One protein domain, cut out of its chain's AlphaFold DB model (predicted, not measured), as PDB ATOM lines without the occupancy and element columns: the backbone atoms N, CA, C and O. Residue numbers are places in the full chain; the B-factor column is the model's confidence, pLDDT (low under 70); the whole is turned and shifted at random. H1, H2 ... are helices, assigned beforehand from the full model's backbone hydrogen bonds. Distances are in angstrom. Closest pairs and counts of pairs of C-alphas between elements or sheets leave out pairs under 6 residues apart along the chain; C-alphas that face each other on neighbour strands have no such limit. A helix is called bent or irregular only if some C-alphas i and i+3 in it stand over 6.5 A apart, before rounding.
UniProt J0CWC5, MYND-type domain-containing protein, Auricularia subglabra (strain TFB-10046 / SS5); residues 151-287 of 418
ATOM      1  N   PRO A 151       6.948  57.917 -25.229       96.44
ATOM      2  CA  PRO A 151       6.179  56.721 -24.850       96.44
ATOM      3  C   PRO A 151       4.944  56.451 -25.731       96.44
ATOM      4  O   PRO A 151       4.038  55.716 -25.333       96.44
ATOM      5  N   LEU A 152       4.810  57.124 -26.879       96.81
ATOM      6  CA  LEU A 152       3.599  57.040 -27.700       96.81
ATOM      7  C   LEU A 152       3.459  55.671 -28.354       96.81
ATOM      8  O   LEU A 152       2.356  55.126 -28.375       96.81
ATOM      9  N   ARG A 153       4.572  55.095 -28.808       97.38
ATOM     10  CA  ARG A 153       4.593  53.769 -29.426       97.38
ATOM     11  C   ARG A 153       4.073  52.699 -28.477       97.38
ATOM     12  O   ARG A 153       3.159  51.959 -28.834       97.38
ATOM     13  N   GLU A 154       4.604  52.668 -27.258       96.31
ATOM     14  CA  GLU A 154       4.215  51.733 -26.200       96.31
ATOM     15  C   GLU A 154       2.708  51.834 -25.924       96.31
ATOM     16  O   GLU A 154       2.009  50.826 -25.861       96.31
ATOM     17  N   ARG A 155       2.182  53.060 -25.840       95.62
ATOM     18  CA  ARG A 155       0.756  53.330 -25.601       95.62
ATOM     19  C   ARG A 155      -0.140  52.922 -26.771       95.62
ATOM     20  O   ARG A 155      -1.235  52.417 -26.538       95.62
ATOM     21  N   VAL A 156       0.297  53.123 -28.016       96.31
ATOM     22  CA  VAL A 156      -0.433  52.653 -29.208       96.31
ATOM     23  C   VAL A 156      -0.506  51.131 -29.208       96.31
ATOM     24  O   VAL A 156      -1.590  50.578 -29.384       96.31
ATOM     25  N   VAL A 157       0.621  50.455 -28.979       96.50
ATOM     26  CA  VAL A 157       0.683  48.988 -28.918       96.50
ATOM     27  C   VAL A 157      -0.196  48.468 -27.782       96.50
ATOM     28  O   VAL A 157      -1.013  47.582 -28.020       96.50
ATOM     29  N   TRP A 158      -0.111  49.063 -26.592       95.25
ATOM     30  CA  TRP A 158      -0.997  48.732 -25.477       95.25
ATOM     31  C   TRP A 158      -2.471  48.884 -25.860       95.25
ATOM     32  O   TRP A 158      -3.246  47.945 -25.703       95.25
ATOM     33  N   CYS A 159      -2.863  50.018 -26.448       94.19
ATOM     34  CA  CYS A 159      -4.239  50.252 -26.882       94.19
ATOM     35  C   CYS A 159      -4.716  49.174 -27.873       94.19
ATOM     36  O   CYS A 159      -5.822  48.655 -27.732       94.19
ATOM     37  N   LEU A 160      -3.871  48.777 -28.831       95.38
ATOM     38  CA  LEU A 160      -4.175  47.696 -29.773       95.38
ATOM     39  C   LEU A 160      -4.339  46.343 -29.072       95.38
ATOM     40  O   LEU A 160      -5.290  45.629 -29.380       95.38
ATOM     41  N   VAL A 161      -3.467  46.004 -28.117       94.69
ATOM     42  CA  VAL A 161      -3.582  44.774 -27.310       94.69
ATOM     43  C   VAL A 161      -4.921  44.739 -26.577       94.69
ATOM     44  O   VAL A 161      -5.637  43.746 -26.669       94.69
ATOM     45  N   GLN A 162      -5.310  45.840 -25.934       92.00
ATOM     46  CA  GLN A 162      -6.587  45.931 -25.222       92.00
ATOM     47  C   GLN A 162      -7.794  45.787 -26.168       92.00
ATOM     48  O   GLN A 162      -8.761  45.099 -25.846       92.00
ATOM     49  N   LEU A 163      -7.743  46.390 -27.362       91.69
ATOM     50  CA  LEU A 163      -8.807  46.254 -28.367       91.69
ATOM     51  C   LEU A 163      -8.925  44.828 -28.924       91.69
ATOM     52  O   LEU A 163     -10.035  44.373 -29.196       91.69
ATOM     53  N   LEU A 164      -7.795  44.141 -29.107       94.19
ATOM     54  CA  LEU A 164      -7.730  42.781 -29.643       94.19
ATOM     55  C   LEU A 164      -8.141  41.721 -28.613       94.19
ATOM     56  O   LEU A 164      -8.865  40.788 -28.955       94.19
ATOM     57  N   ASN A 165      -7.708  41.879 -27.359       92.12
ATOM     58  CA  ASN A 165      -8.106  41.010 -26.252       92.12
ATOM     59  C   ASN A 165      -9.585  41.176 -25.888       92.12
ATOM     60  O   ASN A 165     -10.215  40.224 -25.412       92.12
ATOM     61  N   ALA A 166     -10.131  42.378 -26.108       84.50
ATOM     62  CA  ALA A 166     -11.428  42.787 -25.586       84.50
ATOM     63  C   ALA A 166     -11.517  42.495 -24.070       84.50
ATOM     64  O   ALA A 166     -10.561  42.733 -23.339       84.50
ATOM     65  N   ASP A 167     -12.646  41.976 -23.585       83.06
ATOM     66  CA  ASP A 167     -12.842  41.524 -22.198       83.06
ATOM     67  C   ASP A 167     -12.546  40.018 -21.991       83.06
ATOM     68  O   ASP A 167     -12.964  39.451 -20.982       83.06
ATOM     69  N   VAL A 168     -11.882  39.352 -22.949       86.31
ATOM     70  CA  VAL A 168     -11.664  37.884 -22.945       86.31
ATOM     71  C   VAL A 168     -10.205  37.511 -22.757       86.31
ATOM     72  O   VAL A 168      -9.905  36.533 -22.077       86.31
ATOM     73  N   GLY A 169      -9.308  38.236 -23.418       85.00
ATOM     74  CA  GLY A 169      -7.878  37.978 -23.341       85.00
ATOM     75  C   GLY A 169      -7.267  38.590 -22.087       85.00
ATOM     76  O   GLY A 169      -7.614  39.702 -21.693       85.00
ATOM     77  N   GLU A 170      -6.314  37.880 -21.492       87.19
ATOM     78  CA  GLU A 170      -5.471  38.423 -20.431       87.19
ATOM     79  C   GLU A 170      -4.248  39.122 -21.045       87.19
ATOM     80  O   GLU A 170      -3.615  38.614 -21.975       87.19
ATOM     81  N   ASP A 171      -3.917  40.310 -20.538       87.06
ATOM     82  CA  ASP A 171      -2.672  41.002 -20.868       87.06
ATOM     83  C   ASP A 171      -1.631  40.699 -19.786       87.06
ATOM     84  O   ASP A 171      -1.655  41.263 -18.694       87.06
ATOM     85  N   HIS A 172      -0.732  39.765 -20.088       87.19
ATOM     86  CA  HIS A 172       0.358  39.378 -19.190       87.19
ATOM     87  C   HIS A 172       1.610  40.247 -19.352       87.19
ATOM     88  O   HIS A 172       2.627  39.986 -18.702       87.19
ATOM     89  N   PHE A 173       1.594  41.229 -20.256       88.69
ATOM     90  CA  PHE A 173       2.771  42.039 -20.515       88.69
ATOM     91  C   PHE A 173       2.974  43.069 -19.403       88.69
ATOM     92  O   PHE A 173       2.056  43.776 -18.992       88.69
ATOM     93  N   VAL A 174       4.213  43.167 -18.922       89.38
ATOM     94  CA  VAL A 174       4.594  44.169 -17.927       89.38
ATOM     95  C   VAL A 174       4.940  45.454 -18.664       89.38
ATOM     96  O   VAL A 174       6.041  45.612 -19.191       89.38
ATOM     97  N   TRP A 175       3.971  46.360 -18.730       90.62
ATOM     98  CA  TRP A 175       4.157  47.668 -19.342       90.62
ATOM     99  C   TRP A 175       5.012  48.574 -18.453       90.62
ATOM    100  O   TRP A 175       4.892  48.567 -17.227       90.62
ATOM    101  N   ASP A 176       5.875  49.366 -19.087       87.88
ATOM    102  CA  ASP A 176       6.635  50.415 -18.411       87.88
ATOM    103  C   ASP A 176       5.682  51.449 -17.776       87.88
ATOM    104  O   ASP A 176       4.587  51.702 -18.286       87.88
ATOM    105  N   MET A 177       6.113  52.096 -16.689       81.38
ATOM    106  CA  MET A 177       5.345  53.133 -15.981       81.38
ATOM    107  C   MET A 177       4.893  54.296 -16.883       81.38
ATOM    108  O   MET A 177       3.932  55.002 -16.572       81.38
ATOM    109  N   SER A 178       5.564  54.503 -18.014       79.38
ATOM    110  CA  SER A 178       5.209  55.465 -19.058       79.38
ATOM    111  C   SER A 178       3.928  55.121 -19.834       79.38
ATOM    112  O   SER A 178       3.402  55.988 -20.550       79.38
ATOM    113  N   VAL A 179       3.352  53.933 -19.619       82.62
ATOM    114  CA  VAL A 179       2.006  53.515 -20.045       82.62
ATOM    115  C   VAL A 179       1.059  53.500 -18.826       82.62
ATOM    116  O   VAL A 179       0.578  52.445 -18.423       82.62
ATOM    117  N   PRO A 180       0.758  54.653 -18.192       68.75
ATOM    118  CA  PRO A 180       0.071  54.706 -16.894       68.75
ATOM    119  C   PRO A 180      -1.441  54.433 -16.974       68.75
ATOM    120  O   PRO A 180      -2.182  54.777 -16.053       68.75
ATOM    121  N   TYR A 181      -1.941  53.889 -18.084       76.50
ATOM    122  CA  TYR A 181      -3.373  53.739 -18.302       76.50
ATOM    123  C   TYR A 181      -3.821  52.353 -17.851       76.50
ATOM    124  O   TYR A 181      -3.377  51.338 -18.372       76.50
ATOM    125  N   ALA A 182      -4.722  52.315 -16.874       76.75
ATOM    126  CA  ALA A 182      -5.473  51.111 -16.561       76.75
ATOM    127  C   ALA A 182      -6.700  51.033 -17.475       76.75
ATOM    128  O   ALA A 182      -7.353  52.052 -17.736       76.75
ATOM    129  N   ALA A 183      -7.047  49.828 -17.929       73.00
ATOM    130  CA  ALA A 183      -8.335  49.607 -18.573       73.00
ATOM    131  C   ALA A 183      -9.469  50.042 -17.617       73.00
ATOM    132  O   ALA A 183      -9.408  49.731 -16.423       73.00
ATOM    133  N   PRO A 184     -10.488  50.785 -18.090       70.56
ATOM    134  CA  PRO A 184     -11.595  51.221 -17.252       70.56
ATOM    135  C   PRO A 184     -12.293  50.010 -16.637       70.56
ATOM    136  O   PRO A 184     -12.649  49.068 -17.340       70.56
ATOM    137  N   GLN A 185     -12.517  50.061 -15.325       76.50
ATOM    138  CA  GLN A 185     -13.285  49.055 -14.600       76.50
ATOM    139  C   GLN A 185     -14.533  49.710 -13.985       76.50
ATOM    140  O   GLN A 185     -14.388  50.655 -13.205       76.50
ATOM    141  N   PRO A 186     -15.756  49.253 -14.330       76.75
ATOM    142  CA  PRO A 186     -16.058  48.199 -15.303       76.75
ATOM    143  C   PRO A 186     -15.789  48.645 -16.749       76.75
ATOM    144  O   PRO A 186     -15.901  49.831 -17.074       76.75
ATOM    145  N   LEU A 187     -15.511  47.683 -17.632       73.69
ATOM    146  CA  LEU A 187     -15.350  47.960 -19.058       73.69
ATOM    147  C   LEU A 187     -16.629  48.609 -19.638       73.69
ATOM    148  O   LEU A 187     -17.749  48.177 -19.307       73.69
ATOM    149  N   PRO A 188     -16.493  49.636 -20.500       70.38
ATOM    150  CA  PRO A 188     -17.604  50.224 -21.236       70.38
ATOM    151  C   PRO A 188     -18.410  49.164 -21.993       70.38
ATOM    152  O   PRO A 188     -17.836  48.199 -22.487       70.38
ATOM    153  N   SER A 189     -19.726  49.336 -22.141       71.44
ATOM    154  CA  SER A 189     -20.601  48.376 -22.841       71.44
ATOM    155  C   SER A 189     -20.122  47.993 -24.239       71.44
ATOM    156  O   SER A 189     -20.253  46.834 -24.619       71.44
ATOM    157  N   TRP A 190     -19.514  48.920 -24.979       66.19
ATOM    158  CA  TRP A 190     -18.967  48.643 -26.308       66.19
ATOM    159  C   TRP A 190     -17.681  47.780 -26.282       66.19
ATOM    160  O   TRP A 190     -17.314  47.221 -27.308       66.19
ATOM    161  N   MET A 191     -17.015  47.642 -25.127       62.44
ATOM    162  CA  MET A 191     -15.898  46.704 -24.898       62.44
ATOM    163  C   MET A 191     -16.361  45.353 -24.345       62.44
ATOM    164  O   MET A 191     -15.578  44.408 -24.306       62.44
ATOM    165  N   ARG A 192     -17.617  45.252 -23.895       72.38
ATOM    166  CA  ARG A 192     -18.167  44.006 -23.353       72.38
ATOM    167  C   ARG A 192     -18.515  43.027 -24.464       72.38
ATOM    168  O   ARG A 192     -18.717  43.408 -25.619       72.38
ATOM    169  N   ALA A 193     -18.715  41.773 -24.071       57.44
ATOM    170  CA  ALA A 193     -19.104  40.655 -24.928       57.44
ATOM    171  C   ALA A 193     -20.049  40.923 -26.104       57.44
ATOM    172  O   ALA A 193     -19.799  40.417 -27.196       57.44
ATOM    173  N   ALA A 194     -21.083  41.739 -25.920       55.62
ATOM    174  CA  ALA A 194     -22.058  42.028 -26.969       55.62
ATOM    175  C   ALA A 194     -21.517  42.903 -28.125       55.62
ATOM    176  O   ALA A 194     -22.137  42.953 -29.183       55.62
ATOM    177  N   ALA A 195     -20.376  43.578 -27.945       68.31
ATOM    178  CA  ALA A 195     -19.798  44.533 -28.897       68.31
ATOM    179  C   ALA A 195     -18.315  44.253 -29.237       68.31
ATOM    180  O   ALA A 195     -17.656  45.076 -29.870       68.31
ATOM    181  N   LYS A 196     -17.802  43.066 -28.880       72.94
ATOM    182  CA  LYS A 196     -16.406  42.616 -29.091       72.94
ATOM    183  C   LYS A 196     -15.873  42.824 -30.508       72.94
ATOM    184  O   LYS A 196     -14.717  43.195 -30.691       72.94
ATOM    185  N   TYR A 197     -16.722  42.607 -31.508       83.31
ATOM    186  CA  TYR A 197     -16.356  42.749 -32.916       83.31
ATOM    187  C   TYR A 197     -15.976  44.191 -33.277       83.31
ATOM    188  O   TYR A 197     -15.166  44.394 -34.175       83.31
ATOM    189  N   LEU A 198     -16.494  45.198 -32.561       88.38
ATOM    190  CA  LEU A 198     -16.156  46.594 -32.824       88.38
ATOM    191  C   LEU A 198     -14.705  46.901 -32.436       88.38
ATOM    192  O   LEU A 198     -13.991  47.529 -33.213       88.38
ATOM    193  N   GLY A 199     -14.259  46.451 -31.258       89.88
ATOM    194  CA  GLY A 199     -12.877  46.647 -30.806       89.88
ATOM    195  C   GLY A 199     -11.874  45.960 -31.735       89.88
ATOM    196  O   GLY A 199     -10.951  46.602 -32.240       89.88
ATOM    197  N   VAL A 200     -12.128  44.686 -32.045       93.38
ATOM    198  CA  VAL A 200     -11.293  43.892 -32.957       93.38
ATOM    199  C   VAL A 200     -11.297  44.474 -34.372       93.38
ATOM    200  O   VAL A 200     -10.228  44.626 -34.960       93.38
ATOM    201  N   GLY A 201     -12.455  44.869 -34.908       93.38
ATOM    202  CA  GLY A 201     -12.566  45.490 -36.234       93.38
ATOM    203  C   GLY A 201     -11.820  46.824 -36.333       93.38
ATOM    204  O   GLY A 201     -11.168  47.112 -37.340       93.38
ATOM    205  N   LEU A 202     -11.814  47.622 -35.259       93.44
ATOM    206  CA  LEU A 202     -11.030  48.857 -35.193       93.44
ATOM    207  C   LEU A 202      -9.527  48.602 -35.149       93.44
ATOM    208  O   LEU A 202      -8.791  49.243 -35.903       93.44
ATOM    209  N   ALA A 203      -9.075  47.660 -34.319       95.62
ATOM    210  CA  ALA A 203      -7.675  47.252 -34.299       95.62
ATOM    211  C   ALA A 203      -7.253  46.712 -35.673       95.62
ATOM    212  O   ALA A 203      -6.262  47.171 -36.237       95.62
ATOM    213  N   ALA A 204      -8.050  45.823 -36.270       96.44
ATOM    214  CA  ALA A 204      -7.809  45.279 -37.601       96.44
ATOM    215  C   ALA A 204      -7.765  46.376 -38.673       96.44
ATOM    216  O   ALA A 204      -6.884  46.358 -39.527       96.44
ATOM    217  N   THR A 205      -8.655  47.369 -38.615       94.25
ATOM    218  CA  THR A 205      -8.650  48.515 -39.533       94.25
ATOM    219  C   THR A 205      -7.394  49.371 -39.367       94.25
ATOM    220  O   THR A 205      -6.774  49.733 -40.368       94.25
ATOM    221  N   PHE A 206      -6.975  49.665 -38.135       96.31
ATOM    222  CA  PHE A 206      -5.736  50.400 -37.864       96.31
ATOM    223  C   PHE A 206      -4.515  49.646 -38.416       96.31
ATOM    224  O   PHE A 206      -3.734  50.193 -39.195       96.31
ATOM    225  N   LEU A 207      -4.409  48.360 -38.085       97.00
ATOM    226  CA  LEU A 207      -3.358  47.447 -38.535       97.00
ATOM    227  C   LEU A 207      -3.341  47.280 -40.064       97.00
ATOM    228  O   LEU A 207      -2.273  47.253 -40.677       97.00
ATOM    229  N   ARG A 208      -4.515  47.231 -40.704       94.25
ATOM    230  CA  ARG A 208      -4.663  47.218 -42.165       94.25
ATOM    231  C   ARG A 208      -4.118  48.496 -42.779       94.25
ATOM    232  O   ARG A 208      -3.404  48.435 -43.774       94.25
ATOM    233  N   ASN A 209      -4.437  49.649 -42.194       93.19
ATOM    234  CA  ASN A 209      -3.942  50.923 -42.702       93.19
ATOM    235  C   ASN A 209      -2.420  50.978 -42.602       93.19
ATOM    236  O   ASN A 209      -1.795  51.490 -43.521       93.19
ATOM    237  N   LEU A 210      -1.808  50.442 -41.542       94.44
ATOM    238  CA  LEU A 210      -0.348  50.307 -41.428       94.44
ATOM    239  C   LEU A 210       0.274  49.462 -42.537       94.44
ATOM    240  O   LEU A 210       1.282  49.876 -43.090       94.44
ATOM    241  N   LEU A 211      -0.345  48.340 -42.897       91.88
ATOM    242  CA  LEU A 211       0.173  47.487 -43.967       91.88
ATOM    243  C   LEU A 211      -0.053  48.086 -45.359       91.88
ATOM    244  O   LEU A 211       0.872  48.142 -46.155       91.88
ATOM    245  N   TRP A 212      -1.274  48.527 -45.662       89.50
ATOM    246  CA  TRP A 212      -1.696  48.823 -47.040       89.50
ATOM    247  C   TRP A 212      -2.253  50.231 -47.247       89.50
ATOM    248  O   TRP A 212      -2.739  50.554 -48.329       89.50
ATOM    249  N   GLY A 213      -2.236  51.071 -46.217       90.81
ATOM    250  CA  GLY A 213      -2.731  52.440 -46.316       90.81
ATOM    251  C   GLY A 213      -1.826  53.330 -47.178       90.81
ATOM    252  O   GLY A 213      -0.657  52.997 -47.392       90.81
ATOM    253  N   PRO A 214      -2.341  54.490 -47.624       90.12
ATOM    254  CA  PRO A 214      -1.562  55.483 -48.359       90.12
ATOM    255  C   PRO A 214      -0.264  55.844 -47.636       90.12
ATOM    256  O   PRO A 214      -0.228  55.897 -46.404       90.12
ATOM    257  N   ASP A 215       0.799  56.073 -48.404       91.69
ATOM    258  CA  ASP A 215       2.138  56.414 -47.897       91.69
ATOM    259  C   ASP A 215       2.759  55.409 -46.914       91.69
ATOM    260  O   ASP A 215       3.714  55.752 -46.222       91.69
ATOM    261  N   GLY A 216       2.211  54.194 -46.804       89.94
ATOM    262  CA  GLY A 216       2.788  53.140 -45.969       89.94
ATOM    263  C   GLY A 216       4.186  52.774 -46.444       89.94
ATOM    264  O   GLY A 216       4.383  52.557 -47.640       89.94
ATOM    265  N   LEU A 217       5.143  52.701 -45.520       88.81
ATOM    266  CA  LEU A 217       6.462  52.149 -45.815       88.81
ATOM    267  C   LEU A 217       6.463  50.634 -45.581       88.81
ATOM    268  O   LEU A 217       5.766  50.151 -44.683       88.81
ATOM    269  N   PRO A 218       7.280  49.865 -46.327       84.12
ATOM    270  CA  PRO A 218       7.361  48.413 -46.166       84.12
ATOM    271  C   PRO A 218       7.686  47.936 -44.744       84.12
ATOM    272  O   PRO A 218       7.346  46.810 -44.387       84.12
ATOM    273  N   ASP A 219       8.357  48.766 -43.943       90.62
ATOM    274  CA  ASP A 219       8.807  48.455 -42.588       90.62
ATOM    275  C   ASP A 219       7.970  49.120 -41.482       90.62
ATOM    276  O   ASP A 219       8.271  48.923 -40.305       90.62
ATOM    277  N   ASP A 220       6.891  49.842 -41.802       94.50
ATOM    278  CA  ASP A 220       6.051  50.516 -40.799       94.50
ATOM    279  C   ASP A 220       5.513  49.532 -39.746       94.50
ATOM    280  O   ASP A 220       5.556  49.798 -38.540       94.50
ATOM    281  N   ALA A 221       5.063  48.355 -40.192       95.12
ATOM    282  CA  ALA A 221       4.562  47.306 -39.308       95.12
ATOM    283  C   ALA A 221       5.649  46.773 -38.360       95.12
ATOM    284  O   ALA A 221       5.398  46.529 -37.176       95.12
ATOM    285  N   ILE A 222       6.879  46.658 -38.864       95.25
ATOM    286  CA  ILE A 222       8.051  46.242 -38.093       95.25
ATOM    287  C   ILE A 222       8.413  47.316 -37.069       95.25
ATOM    288  O   ILE A 222       8.594  47.004 -35.896       95.25
ATOM    289  N   ARG A 223       8.496  48.579 -37.488       96.25
ATOM    290  CA  ARG A 223       8.900  49.694 -36.621       96.25
ATOM    291  C   ARG A 223       7.949  49.878 -35.441       96.25
ATOM    292  O   ARG A 223       8.411  50.168 -34.336       96.25
ATOM    293  N   LEU A 224       6.646  49.676 -35.661       97.69
ATOM    294  CA  LEU A 224       5.648  49.729 -34.594       97.69
ATOM    295  C   LEU A 224       5.769  48.547 -33.625       97.69
ATOM    296  O   LEU A 224       5.687  48.749 -32.418       97.69
ATOM    297  N   SER A 225       5.937  47.328 -34.143       97.31
ATOM    298  CA  SER A 225       5.891  46.109 -33.322       97.31
ATOM    299  C   SER A 225       7.220  45.679 -32.714       97.31
ATOM    300  O   SER A 225       7.206  44.813 -31.844       97.31
ATOM    301  N   LEU A 226       8.344  46.270 -33.130       96.12
ATOM    302  CA  LEU A 226       9.679  45.907 -32.655       96.12
ATOM    303  C   LEU A 226       9.778  45.994 -31.124       96.12
ATOM    304  O   LEU A 226       9.725  47.088 -30.557       96.12
ATOM    305  N   GLY A 227       9.980  44.843 -30.478       95.19
ATOM    306  CA  GLY A 227      10.068  44.694 -29.022       95.19
ATOM    307  C   GLY A 227       8.743  44.327 -28.342       95.19
ATOM    308  O   GLY A 227       8.738  44.007 -27.154       95.19
ATOM    309  N   PHE A 228       7.628  44.325 -29.078       96.88
ATOM    310  CA  PHE A 228       6.281  44.019 -28.582       96.88
ATOM    311  C   PHE A 228       5.692  42.745 -29.197       96.88
ATOM    312  O   PHE A 228       4.519  42.438 -28.974       96.88
ATOM    313  N   GLU A 229       6.478  41.968 -29.945       96.56
ATOM    314  CA  GLU A 229       6.014  40.750 -30.615       96.56
ATOM    315  C   GLU A 229       5.348  39.772 -29.624       96.56
ATOM    316  O   GLU A 229       4.288  39.213 -29.911       96.56
ATOM    317  N   ARG A 230       5.920  39.632 -28.416       95.19
ATOM    318  CA  ARG A 230       5.431  38.727 -27.357       95.19
ATOM    319  C   ARG A 230       4.093  39.132 -26.732       95.19
ATOM    320  O   ARG A 230       3.437  38.256 -26.182       95.19
ATOM    321  N   THR A 231       3.689  40.401 -26.808       95.38
ATOM    322  CA  THR A 231       2.371  40.850 -26.315       95.38
ATOM    323  C   THR A 231       1.342  40.944 -27.440       95.38
ATOM    324  O   THR A 231       0.209  40.482 -27.301       95.38
ATOM    325  N   LEU A 232       1.757  41.427 -28.615       97.00
ATOM    326  CA  LEU A 232       0.862  41.584 -29.758       97.00
ATOM    327  C   LEU A 232       0.411  40.246 -30.349       97.00
ATOM    328  O   LEU A 232      -0.757  40.124 -30.707       97.00
ATOM    329  N   LEU A 233       1.286  39.239 -30.464       97.56
ATOM    330  CA  LEU A 233       0.907  37.966 -31.088       97.56
ATOM    331  C   LEU A 233      -0.201  37.221 -30.311       97.56
ATOM    332  O   LEU A 233      -1.188  36.832 -30.940       97.56
ATOM    333  N   PRO A 234      -0.118  37.041 -28.975       97.06
ATOM    334  CA  PRO A 234      -1.229  36.482 -28.206       97.06
ATOM    335  C   PRO A 234      -2.533  37.265 -28.389       97.06
ATOM    336  O   PRO A 234      -3.570  36.654 -28.647       97.06
ATOM    337  N   ALA A 235      -2.474  38.599 -28.357       96.69
ATOM    338  CA  ALA A 235      -3.651  39.439 -28.556       96.69
ATOM    339  C   ALA A 235      -4.251  39.271 -29.963       96.69
ATOM    340  O   ALA A 235      -5.463  39.126 -30.114       96.69
ATOM    341  N   LEU A 236      -3.416  39.191 -31.005       97.62
ATOM    342  CA  LEU A 236      -3.855  38.893 -32.372       97.62
ATOM    343  C   LEU A 236      -4.536  37.525 -32.474       97.62
ATOM    344  O   LEU A 236      -5.522  37.402 -33.195       97.62
ATOM    345  N   ASN A 237      -4.061  36.507 -31.751       97.25
ATOM    346  CA  ASN A 237      -4.723  35.201 -31.726       97.25
ATOM    347  C   ASN A 237      -6.121  35.281 -31.095       97.25
ATOM    348  O   ASN A 237      -7.048  34.663 -31.622       97.25
ATOM    349  N   VAL A 238      -6.284  36.051 -30.010       95.75
ATOM    350  CA  VAL A 238      -7.602  36.315 -29.404       95.75
ATOM    351  C   VAL A 238      -8.498  37.048 -30.402       95.75
ATOM    352  O   VAL A 238      -9.602  36.584 -30.693       95.75
ATOM    353  N   GLY A 239      -7.992  38.123 -31.011       95.56
ATOM    354  CA  GLY A 239      -8.707  38.889 -32.030       95.56
ATOM    355  C   GLY A 239      -9.141  38.035 -33.227       95.56
ATOM    356  O   GLY A 239     -10.282  38.139 -33.665       95.56
ATOM    357  N   LEU A 240      -8.287  37.134 -33.723       96.44
ATOM    358  CA  LEU A 240      -8.623  36.195 -34.804       96.44
ATOM    359  C   LEU A 240      -9.730  35.212 -34.407       96.44
ATOM    360  O   LEU A 240     -10.624  34.940 -35.215       96.44
ATOM    361  N   GLY A 241      -9.701  34.711 -33.170       95.38
ATOM    362  CA  GLY A 241     -10.759  33.857 -32.634       95.38
ATOM    363  C   GLY A 241     -12.111  34.574 -32.591       95.38
ATOM    364  O   GLY A 241     -13.126  33.995 -32.972       95.38
ATOM    365  N   LEU A 242     -12.120  35.852 -32.205       93.00
ATOM    366  CA  LEU A 242     -13.328  36.685 -32.142       93.00
ATOM    367  C   LEU A 242     -13.824  37.147 -33.524       93.00
ATOM    368  O   LEU A 242     -15.031  37.263 -33.745       93.00
ATOM    369  N   ALA A 243     -12.905  37.421 -34.452       93.38
ATOM    370  CA  ALA A 243     -13.216  37.923 -35.790       93.38
ATOM    371  C   ALA A 243     -13.819  36.852 -36.711       93.38
ATOM    372  O   ALA A 243     -14.569  37.175 -37.638       93.38
ATOM    373  N   THR A 244     -13.500  35.576 -36.468       89.62
ATOM    374  CA  THR A 244     -13.957  34.452 -37.295       89.62
ATOM    375  C   THR A 244     -15.487  34.337 -37.237       89.62
ATOM    376  O   THR A 244     -16.053  33.919 -36.232       89.62
ATOM    377  N   GLY A 245     -16.164  34.724 -38.325       86.69
ATOM    378  CA  GLY A 245     -17.628  34.675 -38.466       86.69
ATOM    379  C   GLY A 245     -18.364  35.997 -38.219       86.69
ATOM    380  O   GLY A 245     -19.567  36.059 -38.453       86.69
ATOM    381  N   THR A 246     -17.671  37.054 -37.782       86.25
ATOM    382  CA  THR A 246     -18.290  38.363 -37.485       86.25
ATOM    383  C   THR A 246     -17.657  39.530 -38.236       86.25
ATOM    384  O   THR A 246     -18.324  40.533 -38.478       86.25
ATOM    385  N   SER A 247     -16.376  39.416 -38.590       88.88
ATOM    386  CA  SER A 247     -15.608  40.484 -39.235       88.88
ATOM    387  C   SER A 247     -15.542  40.313 -40.749       88.88
ATOM    388  O   SER A 247     -15.746  39.221 -41.286       88.88
ATOM    389  N   SER A 248     -15.214  41.398 -41.445       90.88
ATOM    390  CA  SER A 248     -14.974  41.357 -42.885       90.88
ATOM    391  C   SER A 248     -13.706  40.567 -43.220       90.88
ATOM    392  O   SER A 248     -12.736  40.537 -42.458       90.88
ATOM    393  N   GLU A 249     -13.663  39.989 -44.420       91.62
ATOM    394  CA  GLU A 249     -12.475  39.293 -44.931       91.62
ATOM    395  C   GLU A 249     -11.223  40.189 -44.913       91.62
ATOM    396  O   GLU A 249     -10.125  39.739 -44.589       91.62
ATOM    397  N   ARG A 250     -11.393  41.493 -45.175       89.56
ATOM    398  CA  ARG A 250     -10.307  42.484 -45.141       89.56
ATOM    399  C   ARG A 250      -9.706  42.650 -43.745       89.56
ATOM    400  O   ARG A 250      -8.500  42.846 -43.627       89.56
ATOM    401  N   GLU A 251     -10.531  42.615 -42.702       93.06
ATOM    402  CA  GLU A 251     -10.069  42.707 -41.312       93.06
ATOM    403  C   GLU A 251      -9.355  41.425 -40.892       93.06
ATOM    404  O   GLU A 251      -8.252  41.491 -40.353       93.06
ATOM    405  N   ILE A 252      -9.926  40.262 -41.217       95.31
ATOM    406  CA  ILE A 252      -9.300  38.961 -40.939       95.31
ATOM    407  C   ILE A 252      -7.942  38.865 -41.641       95.31
ATOM    408  O   ILE A 252      -6.952  38.502 -41.008       95.31
ATOM    409  N   SER A 253      -7.868  39.253 -42.916       93.19
ATOM    410  CA  SER A 253      -6.620  39.273 -43.686       93.19
ATOM    411  C   SER A 253      -5.559  40.164 -43.030       93.19
ATOM    412  O   SER A 253      -4.408  39.751 -42.896       93.19
ATOM    413  N   ALA A 254      -5.939  41.346 -42.529       95.06
ATOM    414  CA  ALA A 254      -5.023  42.215 -41.791       95.06
ATOM    415  C   ALA A 254      -4.467  41.534 -40.535       95.06
ATOM    416  O   ALA A 254      -3.251  41.472 -40.358       95.06
ATOM    417  N   LEU A 255      -5.339  40.977 -39.691       97.44
ATOM    418  CA  LEU A 255      -4.934  40.295 -38.459       97.44
ATOM    419  C   LEU A 255      -4.023  39.094 -38.740       97.44
ATOM    420  O   LEU A 255      -3.002  38.925 -38.077       97.44
ATOM    421  N   VAL A 256      -4.358  38.292 -39.754       96.88
ATOM    422  CA  VAL A 256      -3.552  37.148 -40.197       96.88
ATOM    423  C   VAL A 256      -2.157  37.594 -40.626       96.88
ATOM    424  O   VAL A 256      -1.167  37.012 -40.185       96.88
ATOM    425  N   ARG A 257      -2.058  38.641 -41.453       94.81
ATOM    426  CA  ARG A 257      -0.770  39.141 -41.958       94.81
ATOM    427  C   ARG A 257       0.122  39.649 -40.838       94.81
ATOM    428  O   ARG A 257       1.307  39.324 -40.824       94.81
ATOM    429  N   TRP A 258      -0.451  40.370 -39.878       97.38
ATOM    430  CA  TRP A 258       0.267  40.768 -38.672       97.38
ATOM    431  C   TRP A 258       0.717  39.557 -37.854       97.38
ATOM    432  O   TRP A 258       1.889  39.480 -37.501       97.38
ATOM    433  N   ALA A 259      -0.153  38.576 -37.606       97.69
ATOM    434  CA  ALA A 259       0.208  37.386 -36.837       97.69
ATOM    435  C   ALA A 259       1.365  36.604 -37.488       97.69
ATOM    436  O   ALA A 259       2.317  36.245 -36.796       97.69
ATOM    437  N   CYS A 260       1.331  36.405 -38.811       96.50
ATOM    438  CA  CYS A 260       2.427  35.784 -39.560       96.50
ATOM    439  C   CYS A 260       3.726  36.599 -39.462       96.50
ATOM    440  O   CYS A 260       4.775  36.024 -39.179       96.50
ATOM    441  N   LEU A 261       3.658  37.925 -39.652       95.06
ATOM    442  CA  LEU A 261       4.819  38.819 -39.572       95.06
ATOM    443  C   LEU A 261       5.495  38.754 -38.197       95.06
ATOM    444  O   LEU A 261       6.718  38.639 -38.118       95.06
ATOM    445  N   LEU A 262       4.714  38.830 -37.114       96.31
ATOM    446  CA  LEU A 262       5.261  38.760 -35.759       96.31
ATOM    447  C   LEU A 262       5.834  37.370 -35.482       96.31
ATOM    448  O   LEU A 262       6.966  37.266 -35.020       96.31
ATOM    449  N   TYR A 263       5.096  36.307 -35.814       96.62
ATOM    450  CA  TYR A 263       5.533  34.930 -35.579       96.62
ATOM    451  C   TYR A 263       6.849  34.597 -36.292       96.62
ATOM    452  O   TYR A 263       7.715  33.948 -35.704       96.62
ATOM    453  N   ASP A 264       7.034  35.041 -37.536       95.19
ATOM    454  CA  ASP A 264       8.266  34.798 -38.297       95.19
ATOM    455  C   ASP A 264       9.501  35.411 -37.611       95.19
ATOM    456  O   ASP A 264      10.538  34.758 -37.493       95.19
ATOM    457  N   ARG A 265       9.350  36.620 -37.055       94.00
ATOM    458  CA  ARG A 265      10.423  37.398 -36.413       94.00
ATOM    459  C   ARG A 265      10.809  36.933 -35.012       94.00
ATOM    460  O   ARG A 265      11.873  37.312 -34.526       94.00
ATOM    461  N   MET A 266       9.946  36.188 -34.334       95.31
ATOM    462  CA  MET A 266      10.201  35.765 -32.959       95.31
ATOM    463  C   MET A 266      11.279  34.682 -32.891       95.31
ATOM    464  O   MET A 266      11.336  33.784 -33.728       95.31
ATOM    465  N   GLU A 267      12.113  34.750 -31.857       94.94
ATOM    466  CA  GLU A 267      13.042  33.676 -31.507       94.94
ATOM    467  C   GLU A 267      12.319  32.541 -30.766       94.94
ATOM    468  O   GLU A 267      11.288  32.756 -30.119       94.94
ATOM    469  N   GLU A 268      12.871  31.329 -30.848       94.56
ATOM    470  CA  GLU A 268      12.328  30.164 -30.147       94.56
ATOM    471  C   GLU A 268      12.469  30.291 -28.613       94.56
ATOM    472  O   GLU A 268      13.468  30.831 -28.133       94.56
ATOM    473  N   PRO A 269      11.508  29.776 -27.816       93.69
ATOM    474  CA  PRO A 269      10.269  29.129 -28.249       93.69
ATOM    475  C   PRO A 269       9.219  30.148 -28.715       93.69
ATOM    476  O   PRO A 269       8.912  31.119 -28.005       93.69
ATOM    477  N   LYS A 270       8.639  29.902 -29.896       93.69
ATOM    478  CA  LYS A 270       7.547  30.726 -30.431       93.69
ATOM    479  C   LYS A 270       6.226  30.449 -29.691       93.69
ATOM    480  O   LYS A 270       5.915  29.291 -29.405       93.69
ATOM    481  N   PRO A 271       5.420  31.483 -29.381       94.31
ATOM    482  CA  PRO A 271       4.072  31.297 -28.855       94.31
ATOM    483  C   PRO A 271       3.174  30.549 -29.839       94.31
ATOM    484  O   PRO A 271       3.471  30.434 -31.026       94.31
ATOM    485  N   PHE A 272       2.016  30.106 -29.357       96.69
ATOM    486  CA  PHE A 272       0.971  29.567 -30.218       96.69
ATOM    487  C   PHE A 272       0.615  30.549 -31.351       96.69
ATOM    488  O   PHE A 272       0.480  31.749 -31.120       96.69
ATOM    489  N   LEU A 273       0.424  30.028 -32.565       97.75
ATOM    490  CA  LEU A 273      -0.120  30.760 -33.712       97.75
ATOM    491  C   LEU A 273      -1.515  30.224 -34.041       97.75
ATOM    492  O   LEU A 273      -1.666  29.011 -34.236       97.75
ATOM    493  N   HIS A 274      -2.504  31.116 -34.128       97.69
ATOM    494  CA  HIS A 274      -3.891  30.785 -34.466       97.69
ATOM    495  C   HIS A 274      -3.990  30.013 -35.793       97.69
ATOM    496  O   HIS A 274      -3.278  30.316 -36.750       97.69
ATOM    497  N   GLU A 275      -4.900  29.035 -35.881       97.88
ATOM    498  CA  GLU A 275      -4.949  28.094 -37.016       97.88
ATOM    499  C   GLU A 275      -5.170  28.793 -38.365       97.88
ATOM    500  O   GLU A 275      -4.547  28.424 -39.357       97.88
ATOM    501  N   VAL A 276      -5.985  29.854 -38.405       96.88
ATOM    502  CA  VAL A 276      -6.194  30.648 -39.631       96.88
ATOM    503  C   VAL A 276      -4.882  31.276 -40.120       96.88
ATOM    504  O   VAL A 276      -4.586  31.210 -41.312       96.88
ATOM    505  N   ALA A 277      -4.070  31.826 -39.212       97.06
ATOM    506  CA  ALA A 277      -2.777  32.412 -39.560       97.06
ATOM    507  C   ALA A 277      -1.738  31.340 -39.912       97.06
ATOM    508  O   ALA A 277      -0.962  31.510 -40.846       97.06
ATOM    509  N   ARG A 278      -1.765  30.190 -39.233       97.38
ATOM    510  CA  ARG A 278      -0.910  29.044 -39.562       97.38
ATOM    511  C   ARG A 278      -1.197  28.496 -40.959       97.38
ATOM    512  O   ARG A 278      -0.268  28.185 -41.697       97.38
ATOM    513  N   ARG A 279      -2.476  28.390 -41.335       96.19
ATOM    514  CA  ARG A 279      -2.885  27.996 -42.688       96.19
ATOM    515  C   ARG A 279      -2.377  28.985 -43.728       96.19
ATOM    516  O   ARG A 279      -1.849  28.544 -44.741       96.19
ATOM    517  N   GLU A 280      -2.502  30.282 -43.460       93.94
ATOM    518  CA  GLU A 280      -1.961  31.302 -44.358       93.94
ATOM    519  C   GLU A 280      -0.438  31.211 -44.463       93.94
ATOM    520  O   GLU A 280       0.089  31.245 -45.564       93.94
ATOM    521  N   MET A 281       0.279  31.017 -43.355       94.19
ATOM    522  CA  MET A 281       1.734  30.861 -43.380       94.19
ATOM    523  C   MET A 281       2.159  29.670 -44.250       94.19
ATOM    524  O   MET A 281       2.982  29.837 -45.142       94.19
ATOM    525  N   ARG A 282       1.502  28.509 -44.099       94.75
ATOM    526  CA  ARG A 282       1.725  27.346 -44.980       94.75
ATOM    527  C   ARG A 282       1.438  27.657 -46.449       94.75
ATOM    528  O   ARG A 282       2.153  27.167 -47.316       94.75
ATOM    529  N   ARG A 283       0.403  28.455 -46.734       90.69
ATOM    530  CA  ARG A 283       0.088  28.903 -48.099       90.69
ATOM    531  C   ARG A 283       1.189  29.802 -48.662       90.69
ATOM    532  O   ARG A 283       1.542  29.660 -49.820       90.69
ATOM    533  N   LEU A 284       1.754  30.696 -47.849       86.69
ATOM    534  CA  LEU A 284       2.850  31.585 -48.258       86.69
ATOM    535  C   LEU A 284       4.189  30.863 -48.443       86.69
ATOM    536  O   LEU A 284       5.036  31.348 -49.197       86.69
ATOM    537  N   ASP A 285       4.379  29.738 -47.753       89.31
ATOM    538  CA  ASP A 285       5.547  28.867 -47.908       89.31
ATOM    539  C   ASP A 285       5.416  27.913 -49.104       89.31
ATOM    540  O   ASP A 285       6.427  27.438 -49.629       89.31
ATOM    541  N   ALA A 286       4.189  27.635 -49.552       91.19
ATOM    542  CA  ALA A 286       3.952  26.850 -50.751       91.19
ATOM    543  C   ALA A 286       4.463  27.593 -52.004       91.19
ATOM    544  O   ALA A 286       4.486  28.829 -52.037       91.19
ATOM    545  N   PRO A 287       4.881  26.865 -53.057       92.06
ATOM    546  CA  PRO A 287       5.128  27.470 -54.357       92.06
ATOM    547  C   PRO A 287       3.893  28.254 -54.804       92.06
ATOM    548  O   PRO A 287       2.789  27.722 -54.811       92.06
TER     549      PRO A 287
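Overview. This is residues 151 to 287 of the 418 residues of the protein "MYND-type domain-containing protein" of Auricularia subglabra (strain TFB-10046 / SS5) (UniProt J0CWC5). H4 and H5, a helical hairpin, make the core, and the longest helix, H2, crosses them. H1 packs on H4 and H6 packs on H5, while the short H3 packs on H1 and H2, and a long loop of residues 166 to 192 runs along the H1 side. The 137 printed residues hold six named helices, H1 to H6 in chain order, and no named strand; the class is all helix, with mostly crossed packing, one of eight tilts between touching helices being shallow. The whole is compact, with a radius of gyration of the C-alphas of 14.5 A and spans of 49 by 35 by 33 A.

Arrangement. Begin with H2, residues 193 to 212, irregular, with C-alphas 194 and 197 8.3 A apart. It touches H5, residues 249 to 265, closest at the C-alphas of Arg 208 and Ala 254, 5.0 A, at a steep tilt of 67 degrees, only just short of perpendicular. H5 and H4, residues 229 to 243, form a hairpin and touch, closest at the C-alphas of Glu 229 and Leu 262, 5.6 A, at a shallow tilt of 25 degrees, opposite ways. Look next at H1, residues 152 to 165, which touches H4, closest at the C-alphas of Leu 164 and Gly 239, 4.7 A, at 36 degrees, only just steep. H3, residues 220 to 225, touches residues 207 to 211 of H2, closest at the C-alphas of Leu 210 and Ala 221, 6.1 A. Residues 256 to 260 of H5 touch H6, residues 275 to 285, closest at the C-alphas of Val 256 and Ala 277, 4.8 A. H1 and H6 are apart. In H1, H3, H5 and H6 every O i to N i+4 pair is within hydrogen-bond range; in H2 13 of 16 are, and in H4 10 of 11.

Along the chain. Find C-alpha 152 at (3.599, 57.040, -27.700), where H1 begins; it runs 19.9 A to residue 165. H2 runs 29.3 A, from C-alpha 193 at (-19.104, 40.655, -24.928) to residue 212. After the six residues of H3, H4 covers 20.1 A and H5 24.5 A. H6 covers 15.1 A and ends at C-alpha 285, (5.547, 28.867, -47.908).

Size, cuts and confidence. The two C-alphas farthest apart are those of Pro 186 and Pro 287, 49.0 A. The printed part has no cut. The link from H1 to H2, 27 residues, is long; those from H3 to H4 and from H4 to H5 are tight. Mean pLDDT of the printed part is 90.3; residues 180, 190 to 191 and 193 to 195 are under 70.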